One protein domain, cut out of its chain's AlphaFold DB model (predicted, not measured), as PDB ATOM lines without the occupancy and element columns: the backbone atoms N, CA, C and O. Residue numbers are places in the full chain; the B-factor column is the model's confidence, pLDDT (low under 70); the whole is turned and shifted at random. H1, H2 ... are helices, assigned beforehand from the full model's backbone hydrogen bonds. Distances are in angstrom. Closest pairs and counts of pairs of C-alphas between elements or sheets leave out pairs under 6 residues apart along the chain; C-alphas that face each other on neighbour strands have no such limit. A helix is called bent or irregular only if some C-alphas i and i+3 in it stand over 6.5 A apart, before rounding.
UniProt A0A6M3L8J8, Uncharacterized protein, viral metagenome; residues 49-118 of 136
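Overview. This is residues 49 to 118 of the 136 residues of an uncharacterized protein of viral metagenome (UniProt A0A6M3L8J8). One helix, H1, sits in the middle of a small all-helix domain, with the longest helix, H4, crossing it on one side and two short helices, H2 and H3, packed toward its last residues away from H4. H2 folds back from the end of H1 as a helical hairpin, and after H4 the printed part closes with residues 111 to 118, which have no named element. The printed part has 70 residues with four named helices, in the order H1, H2, H3, H4, and no named strand. It is compact, with a radius of gyration of the C-alphas of 11.8 A, and its C-alphas span 33 by 24 by 21 A.

Along the chain. H1 covers residues 51 to 64, beginning at C-alpha 51 at (-2.775, 23.923, -26.133), and is 19.9 A from first to last C-alpha. H2 covers residues 69 to 76 and is 10.5 A long. H3, residues 82 to 87, is also 10.5 A long and begins at C-alpha 82 at (3.050, 31.509, -37.419); it is neither bent nor irregular, but only just: C-alphas 82 and 85 are 6.2 A apart. H4 covers residues 95 to 110, is 22.6 A long, and ends at C-alpha 110 at (8.880, 22.103, -19.701).

Arrangement. H1 is the hub and touches the three other helices. H1 and H4 touch with 27 pairs of C-alphas within 8 A, and their closest C-alphas, those of Gly 61 and Met 102, are 4.3 A apart. They run opposite ways at a steep tilt of 50 degrees. H1 touches H2 with residues 60 to 64 alone; the closest C-alphas are those of Gln 64 and Tyr 72, 4.5 A apart. This hairpin runs opposite ways at a shallow tilt of 33 degrees, only just short of steep. H1 and H3 touch, the closest C-alphas being those of Leu 63 and Ile 85 at 6.4 A, and run the same way at a shallow tilt of 29 degrees. H2 and H3 are close but not clearly touching, with the C-alphas of Leu 71 and Asp 84 the closest at 7.3 A. H4 is apart from H2 and from H3. In H1, H2 and H4 every O i to N i+4 pair is within hydrogen-bond range; in H3 0 of 2 are, while 3 of 3 O i to N i+3 pairs are.

Size, cuts and confidence. The two C-alphas farthest apart are those of Tyr 86 and Lys 118, at 37.4 A. The printed part has no cut. The links from H1 to H2 and from H2 to H3 are tight, and the link from H3 to H4, 7 residues, is short. The mean pLDDT of the printed part is 95.9, and no printed residue is under 70.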
ATOM      1  N   LEU A  49       1.926  22.635 -19.817       98.19
ATOM      2  CA  LEU A  49       1.766  23.370 -21.078       98.19
ATOM      3  C   LEU A  49       0.294  23.532 -21.481       98.19
ATOM      4  O   LEU A  49      -0.539  22.648 -21.270       98.19
ATOM      5  N   THR A  50      -0.028  24.661 -22.106       98.56
ATOM      6  CA  THR A  50      -1.336  24.927 -22.713       98.56
ATOM      7  C   THR A  50      -1.399  24.407 -24.151       98.56
ATOM      8  O   THR A  50      -0.385  24.185 -24.805       98.56
ATOM      9  N   MET A  51      -2.604  24.292 -24.717       98.50
ATOM     10  CA  MET A  51      -2.775  23.923 -26.133       98.50
ATOM     11  C   MET A  51      -2.087  24.897 -27.104       98.50
ATOM     12  O   MET A  51      -1.707  24.496 -28.202       98.50
ATOM     13  N   ARG A  52      -1.936  26.171 -26.716       98.38
ATOM     14  CA  ARG A  52      -1.213  27.165 -27.516       98.38
ATOM     15  C   ARG A  52       0.274  26.836 -27.561       98.38
ATOM     16  O   ARG A  52       0.835  26.813 -28.645       98.38
ATOM     17  N   ASP A  53       0.852  26.499 -26.415       98.44
ATOM     18  CA  ASP A  53       2.259  26.112 -26.303       98.44
ATOM     19  C   ASP A  53       2.549  24.872 -27.161       98.44
ATOM     20  O   ASP A  53       3.496  24.855 -27.942       98.44
ATOM     21  N   ILE A  54       1.660  23.868 -27.114       98.50
ATOM     22  CA  ILE A  54       1.771  22.664 -27.954       98.50
ATOM     23  C   ILE A  54       1.687  23.000 -29.447       98.50
ATOM     24  O   ILE A  54       2.462  22.468 -30.243       98.50
ATOM     25  N   ARG A  55       0.762  23.882 -29.844       98.19
ATOM     26  CA  ARG A  55       0.645  24.347 -31.234       98.19
ATOM     27  C   ARG A  55       1.912  25.075 -31.685       98.19
ATOM     28  O   ARG A  55       2.363  24.857 -32.805       98.19
ATOM     29  N   ASP A  56       2.471  25.928 -30.840       98.56
ATOM     30  CA  ASP A  56       3.658  26.710 -31.178       98.56
ATOM     31  C   ASP A  56       4.882  25.789 -31.311       98.56
ATOM     32  O   ASP A  56       5.613  25.893 -32.294       98.56
ATOM     33  N   CYS A  57       5.023  24.785 -30.435       98.38
ATOM     34  CA  CYS A  57       6.028  23.723 -30.579       98.38
ATOM     35  C   CYS A  57       5.865  22.933 -31.888       98.38
ATOM     36  O   CYS A  57       6.854  22.598 -32.537       98.38
ATOM     37  N   PHE A  58       4.628  22.636 -32.297       98.38
ATOM     38  CA  PHE A  58       4.350  21.963 -33.568       98.38
ATOM     39  C   PHE A  58       4.815  22.802 -34.766       98.38
ATOM     40  O   PHE A  58       5.484  22.276 -35.654       98.38
ATOM     41  N   ILE A  59       4.516  24.105 -34.779       98.38
ATOM     42  CA  ILE A  59       4.946  25.007 -35.857       98.38
ATOM     43  C   ILE A  59       6.474  25.127 -35.883       98.38
ATOM     44  O   ILE A  59       7.072  24.947 -36.942       98.38
ATOM     45  N   LYS A  60       7.114  25.349 -34.727       98.56
ATOM     46  CA  LYS A  60       8.581  25.366 -34.610       98.56
ATOM     47  C   LYS A  60       9.207  24.082 -35.156       98.56
ATOM     48  O   LYS A  60      10.149  24.157 -35.941       98.56
ATOM     49  N   GLY A  61       8.619  22.922 -34.851       98.06
ATOM     50  CA  GLY A  61       9.059  21.635 -35.389       98.06
ATOM     51  C   GLY A  61       8.997  21.552 -36.920       98.06
ATOM     52  O   GLY A  61       9.916  21.014 -37.532       98.06
ATOM     53  N   PHE A  62       7.969  22.125 -37.559       98.25
ATOM     54  CA  PHE A  62       7.892  22.230 -39.027       98.25
ATOM     55  C   PHE A  62       9.006  23.099 -39.611       98.25
ATOM     56  O   PHE A  62       9.615  22.724 -40.611       98.25
ATOM     57  N   LEU A  63       9.264  24.252 -38.995       98.31
ATOM     58  CA  LEU A  63      10.280  25.195 -39.459       98.31
ATOM     59  C   LEU A  63      11.691  24.609 -39.305       98.31
ATOM     60  O   LEU A  63      12.458  24.612 -40.265       98.31
ATOM     61  N   GLN A  64      12.001  24.015 -38.149       97.69
ATOM     62  CA  GLN A  64      13.291  23.368 -37.883       97.69
ATOM     63  C   GLN A  64      13.536  22.148 -38.788       97.69
ATOM     64  O   GLN A  64      14.656  21.932 -39.245       97.69
ATOM     65  N   ALA A  65      12.499  21.365 -39.098       97.19
ATOM     66  CA  ALA A  65      12.614  20.184 -39.957       97.19
ATOM     67  C   ALA A  65      12.549  20.491 -41.466       97.19
ATOM     68  O   ALA A  65      12.677  19.578 -42.281       97.19
ATOM     69  N   SER A  66      12.336  21.751 -41.856       96.38
ATOM     70  CA  SER A  66      12.089  22.148 -43.250       96.38
ATOM     71  C   SER A  66      13.269  21.912 -44.201       96.38
ATOM     72  O   SER A  66      13.073  21.859 -45.416       96.38
ATOM     73  N   GLY A  67      14.488  21.797 -43.663       94.06
ATOM     74  CA  GLY A  67      15.727  21.788 -44.444       94.06
ATOM     75  C   GLY A  67      16.105  23.157 -45.025       94.06
ATOM     76  O   GLY A  67      17.082  23.246 -45.765       94.06
ATOM     77  N   ASP A  68      15.346  24.207 -44.699       95.94
ATOM     78  CA  ASP A  68      15.636  25.598 -45.038       95.94
ATOM     79  C   ASP A  68      16.373  26.261 -43.864       95.94
ATOM     80  O   ASP A  68      15.846  26.370 -42.754       95.94
ATOM     81  N   GLU A  69      17.611  26.688 -44.111       96.88
ATOM     82  CA  GLU A  69      18.470  27.320 -43.106       96.88
ATOM     83  C   GLU A  69      17.887  28.644 -42.587       96.88
ATOM     84  O   GLU A  69      18.039  28.966 -41.410       96.88
ATOM     85  N   GLU A  70      17.181  29.404 -43.429       97.75
ATOM     86  CA  GLU A  70      16.558  30.659 -43.014       97.75
ATOM     87  C   GLU A  70      15.422  30.393 -42.019       97.75
ATOM     88  O   GLU A  70      15.379  31.001 -40.949       97.75
ATOM     89  N   LEU A  71      14.539  29.436 -42.333       97.94
ATOM     90  CA  LEU A  71      13.428  29.055 -41.451       97.94
ATOM     91  C   LEU A  71      13.916  28.447 -40.136       97.94
ATOM     92  O   LEU A  71      13.349  28.732 -39.081       97.94
ATOM     93  N   TYR A  72      14.979  27.642 -40.188       97.44
ATOM     94  CA  TYR A  72      15.624  27.101 -38.996       97.44
ATOM     95  C   TYR A  72      16.133  28.229 -38.082       97.44
ATOM     96  O   TYR A  72      15.822  28.260 -36.891       97.44
ATOM     97  N   ASN A  73      16.858  29.198 -38.647       98.00
ATOM     98  CA  ASN A  73      17.440  30.306 -37.889       98.00
ATOM     99  C   ASN A  73      16.385  31.245 -37.288       98.00
ATOM    100  O   ASN A  73      16.605  31.774 -36.199       98.00
ATOM    101  N   LEU A  74      15.233  31.433 -37.941       98.31
ATOM    102  CA  LEU A  74      14.115  32.186 -37.360       98.31
ATOM    103  C   LEU A  74      13.617  31.558 -36.052       98.31
ATOM    104  O   LEU A  74      13.285  32.281 -35.114       98.31
ATOM    105  N   VAL A  75      13.585  30.225 -35.956       97.81
ATOM    106  CA  VAL A  75      13.203  29.543 -34.710       97.81
ATOM    107  C   VAL A  75      14.286  29.683 -33.646       97.81
ATOM    108  O   VAL A  75      13.962  30.017 -32.508       97.81
ATOM    109  N   GLU A  76      15.554  29.459 -33.998       96.19
ATOM    110  CA  GLU A  76      16.663  29.527 -33.031       96.19
ATOM    111  C   GLU A  76      16.882  30.936 -32.464       96.19
ATOM    112  O   GLU A  76      17.275  31.075 -31.306       96.19
ATOM    113  N   ASN A  77      16.578  31.976 -33.243       97.44
ATOM    114  CA  ASN A  77      16.633  33.369 -32.793       97.44
ATOM    115  C   ASN A  77      15.328  33.856 -32.131       97.44
ATOM    116  O   ASN A  77      15.288  34.981 -31.644       97.44
ATOM    117  N   ASP A  78      14.282  33.020 -32.093       96.75
ATOM    118  CA  ASP A  78      12.924  33.354 -31.629       96.75
ATOM    119  C   ASP A  78      12.255  34.519 -32.400       96.75
ATOM    120  O   ASP A  78      11.402  35.229 -31.873       96.75
ATOM    121  N   ASP A  79      12.607  34.675 -33.681       98.06
ATOM    122  CA  ASP A  79      12.082  35.694 -34.609       98.06
ATOM    123  C   ASP A  79      10.973  35.153 -35.542       98.06
ATOM    124  O   ASP A  79      10.433  35.879 -36.380       98.06
ATOM    125  N   TRP A  80      10.647  33.865 -35.433       97.94
ATOM    126  CA  TRP A  80       9.642  33.187 -36.255       97.94
ATOM    127  C   TRP A  80       8.222  33.739 -36.052       97.94
ATOM    128  O   TRP A  80       7.809  34.141 -34.960       97.94
ATOM    129  N   LEU A  81       7.420  33.668 -37.109       97.88
ATOM    130  CA  LEU A  81       5.992  33.954 -37.100       97.88
ATOM    131  C   LEU A  81       5.199  32.702 -37.479       97.88
ATOM    132  O   LEU A  81       5.671  31.820 -38.193       97.88
ATOM    133  N   THR A  82       3.936  32.632 -37.051       97.19
ATOM    134  CA  THR A  82       3.050  31.509 -37.419       97.19
ATOM    135  C   THR A  82       2.933  31.329 -38.937       97.19
ATOM    136  O   THR A  82       2.866  30.196 -39.406       97.19
ATOM    137  N   ASP A  83       2.958  32.421 -39.702       97.88
ATOM    138  CA  ASP A  83       2.816  32.397 -41.161       97.88
ATOM    139  C   ASP A  83       4.051  31.839 -41.888       97.88
ATOM    140  O   ASP A  83       3.934  31.409 -43.037       97.88
ATOM    141  N   ASP A  84       5.215  31.758 -41.230       97.94
ATOM    142  CA  ASP A  84       6.418  31.170 -41.832       97.94
ATOM    143  C   ASP A  84       6.214  29.697 -42.206       97.94
ATOM    144  O   ASP A  84       6.863  29.193 -43.123       97.94
ATOM    145  N   ILE A  85       5.247  29.009 -41.583       96.81
ATOM    146  CA  ILE A  85       4.904  27.625 -41.931       96.81
ATOM    147  C   ILE A  85       4.483  27.475 -43.399       96.81
ATOM    148  O   ILE A  85       4.716  26.430 -44.005       96.81
ATOM    149  N   TYR A  86       3.909  28.519 -44.007       97.50
ATOM    150  CA  TYR A  86       3.501  28.500 -45.415       97.50
ATOM    151  C   TYR A  86       4.687  28.518 -46.386       97.50
ATOM    152  O   TYR A  86       4.503  28.264 -47.576       97.50
ATOM    153  N   ARG A  87       5.898  28.795 -45.894       96.38
ATOM    154  CA  ARG A  87       7.142  28.764 -46.672       96.38
ATOM    155  C   ARG A  87       7.752  27.361 -46.735       96.38
ATOM    156  O   ARG A  87       8.588  27.105 -47.596       96.38
ATOM    157  N   VAL A  88       7.329  26.445 -45.860       96.69
ATOM    158  CA  VAL A  88       7.874  25.082 -45.787       96.69
ATOM    159  C   VAL A  88       7.521  24.291 -47.049       96.69
ATOM    160  O   VAL A  88       6.352  24.085 -47.383       96.69
ATOM    161  N   ASN A  89       8.542  23.772 -47.736       94.81
ATOM    162  CA  ASN A  89       8.351  22.870 -48.866       94.81
ATOM    163  C   ASN A  89       7.995  21.454 -48.387       94.81
ATOM    164  O   ASN A  89       8.866  20.634 -48.095       94.81
ATOM    165  N   LEU A  90       6.701  21.138 -48.395       94.75
ATOM    166  CA  LEU A  90       6.183  19.844 -47.946       94.75
ATOM    167  C   LEU A  90       6.688  18.636 -48.756       94.75
ATOM    168  O   LEU A  90       6.617  17.518 -48.257       94.75
ATOM    169  N   ASN A  91       7.206  18.823 -49.977       94.12
ATOM    170  CA  ASN A  91       7.718  17.703 -50.782       94.12
ATOM    171  C   ASN A  91       9.033  17.120 -50.244       94.12
ATOM    172  O   ASN A  91       9.365  15.986 -50.575       94.12
ATOM    173  N   ASN A  92       9.769  17.888 -49.436       87.31
ATOM    174  CA  ASN A  92      11.072  17.502 -48.888       87.31
ATOM    175  C   ASN A  92      11.058  17.390 -47.357       87.31
ATOM    176  O   ASN A  92      12.112  17.248 -46.743       87.31
ATOM    177  N   LEU A  93       9.879  17.472 -46.740       94.62
ATOM    178  CA  LEU A  93       9.735  17.461 -45.294       94.62
ATOM    179  C   LEU A  93       9.714  16.021 -44.774       94.62
ATOM    180  O   LEU A  93       8.898  15.215 -45.223       94.62
ATOM    181  N   ASP A  94      10.565  15.714 -43.796       93.88
ATOM    182  CA  ASP A  94      10.510  14.454 -43.052       93.88
ATOM    183  C   ASP A  94       9.556  14.596 -41.848       93.88
ATOM    184  O   ASP A  94       9.869  15.321 -40.898       93.88
ATOM    185  N   PRO A  95       8.398  13.906 -41.831       92.44
ATOM    186  CA  PRO A  95       7.455  13.985 -40.717       92.44
ATOM    187  C   PRO A  95       8.033  13.514 -39.376       92.44
ATOM    188  O   PRO A  95       7.576  13.970 -38.328       92.44
ATOM    189  N   ILE A  96       9.023  12.616 -39.387       91.50
ATOM    190  CA  ILE A  96       9.686  12.154 -38.163       91.50
ATOM    191  C   ILE A  96      10.589  13.256 -37.613       91.50
ATOM    192  O   ILE A  96      10.564  13.519 -36.411       91.50
ATOM    193  N   ALA A  97      11.312  13.966 -38.483       93.94
ATOM    194  CA  ALA A  97      12.106  15.120 -38.071       93.94
ATOM    195  C   ALA A  97      11.226  16.223 -37.456       93.94
ATOM    196  O   ALA A  97      11.601  16.808 -36.439       93.94
ATOM    197  N   VAL A  98      10.027  16.459 -38.007       96.81
ATOM    198  CA  VAL A  98       9.038  17.385 -37.423       96.81
ATOM    199  C   VAL A  98       8.637  16.955 -36.013       96.81
ATOM    200  O   VAL A  98       8.691  17.766 -35.089       96.81
ATOM    201  N   ALA A  99       8.238  15.691 -35.834       95.38
ATOM    202  CA  ALA A  99       7.789  15.170 -34.543       95.38
ATOM    203  C   ALA A  99       8.897  15.241 -33.481       95.38
ATOM    204  O   ALA A  99       8.658  15.684 -32.355       95.38
ATOM    205  N   GLN A 100      10.127  14.883 -33.852       93.75
ATOM    206  CA  GLN A 100      11.274  14.946 -32.950       93.75
ATOM    207  C   GLN A 100      11.641  16.384 -32.578       93.75
ATOM    208  O   GLN A 100      11.883  16.655 -31.400       93.75
ATOM    209  N   SER A 101      11.611  17.307 -33.541       96.38
ATOM    210  CA  SER A 101      11.878  18.732 -33.304       96.38
ATOM    211  C   SER A 101      10.804  19.352 -32.403       96.38
ATOM    212  O   SER A 101      11.125  19.980 -31.397       96.38
ATOM    213  N   MET A 102       9.524  19.062 -32.664       97.62
ATOM    214  CA  MET A 102       8.409  19.450 -31.790       97.62
ATOM    215  C   MET A 102       8.591  18.923 -30.359       97.62
ATOM    216  O   MET A 102       8.361  19.659 -29.400       97.62
ATOM    217  N   ALA A 103       9.007  17.664 -30.191       96.75
ATOM    218  CA  ALA A 103       9.253  17.093 -28.870       96.75
ATOM    219  C   ALA A 103      10.395  17.818 -28.135       96.75
ATOM    220  O   ALA A 103      10.301  18.035 -26.929       96.75
ATOM    221  N   CYS A 104      11.452  18.232 -28.845       96.69
ATOM    222  CA  CYS A 104      12.521  19.051 -28.268       96.69
ATOM    223  C   CYS A 104      11.997  20.411 -27.777       96.69
ATOM    224  O   CYS A 104      12.341  20.828 -26.674       96.69
ATOM    225  N   GLU A 105      11.137  21.086 -28.544       98.06
ATOM    226  CA  GLU A 105      10.535  22.364 -28.132       98.06
ATOM    227  C   GLU A 105       9.612  22.213 -26.913       98.06
ATOM    228  O   GLU A 105       9.691  23.009 -25.976       98.06
ATOM    229  N   ILE A 106       8.815  21.141 -26.859       98.19
ATOM    230  CA  ILE A 106       7.998  20.809 -25.681       98.19
ATOM    231  C   ILE A 106       8.883  20.658 -24.439       98.19
ATOM    232  O   ILE A 106       8.593  21.230 -23.389       98.19
ATOM    233  N   GLU A 107       9.993  19.933 -24.554       97.31
ATOM    234  CA  GLU A 107      10.935  19.730 -23.452       97.31
ATOM    235  C   GLU A 107      11.622  21.026 -23.014       97.31
ATOM    236  O   GLU A 107      11.851  21.213 -21.815       97.31
ATOM    237  N   LYS A 108      11.933  21.928 -23.957       97.12
ATOM    238  CA  LYS A 108      12.459  23.267 -23.654       97.12
ATOM    239  C   LYS A 108      11.437  24.060 -22.835       97.12
ATOM    240  O   LYS A 108      11.801  24.608 -21.797       97.12
ATOM    241  N   MET A 109      10.162  24.057 -23.234       97.50
ATOM    242  CA  MET A 109       9.093  24.746 -22.496       97.50
ATOM    243  C   MET A 109       8.814  24.125 -21.120       97.50
ATOM    244  O   MET A 109       8.495  24.841 -20.174       97.50
ATOM    245  N   MET A 110       8.977  22.809 -20.984       97.62
ATOM    246  CA  MET A 110       8.880  22.103 -19.701       97.62
ATOM    247  C   MET A 110      10.129  22.268 -18.813       97.62
ATOM    248  O   MET A 110      10.096  21.889 -17.644       97.62
ATOM    249  N   GLY A 111      11.237  22.803 -19.342       96.50
ATOM    250  CA  GLY A 111      12.496  22.976 -18.610       96.50
ATOM    251  C   GLY A 111      13.291  21.683 -18.378       96.50
ATOM    252  O   GLY A 111      14.120  21.636 -17.471       96.50
ATOM    253  N   ILE A 112      13.049  20.636 -19.173       95.06
ATOM    254  CA  ILE A 112      13.692  19.314 -19.034       95.06
ATOM    255  C   ILE A 112      14.634  18.965 -20.196       95.06
ATOM    256  O   ILE A 112      15.203  17.875 -20.226       95.06
ATOM    257  N   TYR A 113      14.799  19.868 -21.165       94.38
ATOM    258  CA  TYR A 113      15.665  19.654 -22.323       94.38
ATOM    259  C   TYR A 113      17.171  19.765 -21.977       94.38
ATOM    260  O   TYR A 113      17.557  20.701 -21.272       94.38
ATOM    261  N   PRO A 114      18.052  18.897 -22.523       92.12
ATOM    262  CA  PRO A 114      17.726  17.711 -23.312       92.12
ATOM    263  C   PRO A 114      17.287  16.550 -22.410       92.12
ATOM    264  O   PRO A 114      18.007  16.140 -21.500       92.12
ATOM    265  N   ASN A 115      16.131  15.960 -22.710       91.06
ATOM    266  CA  ASN A 115      15.588  14.822 -21.971       91.06
ATOM    267  C   ASN A 115      16.086  13.502 -22.582       91.06
ATOM    268  O   ASN A 115      15.338  12.722 -23.176       91.06
ATOM    269  N   VAL A 116      17.397  13.285 -22.497       85.94
ATOM    270  CA  VAL A 116      18.055  12.078 -23.008       85.94
ATOM    271  C   VAL A 116      18.761  11.330 -21.878       85.94
ATOM    272  O   VAL A 116      19.253  11.958 -20.934       85.94
ATOM    273  N   PRO A 117      18.851   9.989 -21.943       77.69
ATOM    274  CA  PRO A 117      19.616   9.221 -20.968       77.69
ATOM    275  C   PRO A 117      21.076   9.679 -20.911       77.69
ATOM    276  O   PRO A 117      21.670  10.026 -21.935       77.69
ATOM    277  N   LYS A 118      21.682   9.643 -19.718       77.19
ATOM    278  CA  LYS A 118      23.107   9.960 -19.557       77.19
ATOM    279  C   LYS A 118      23.950   9.002 -20.399       77.19
ATOM    280  O   LYS A 118      23.824   7.787 -20.267       77.19
TER     281      LYS A 118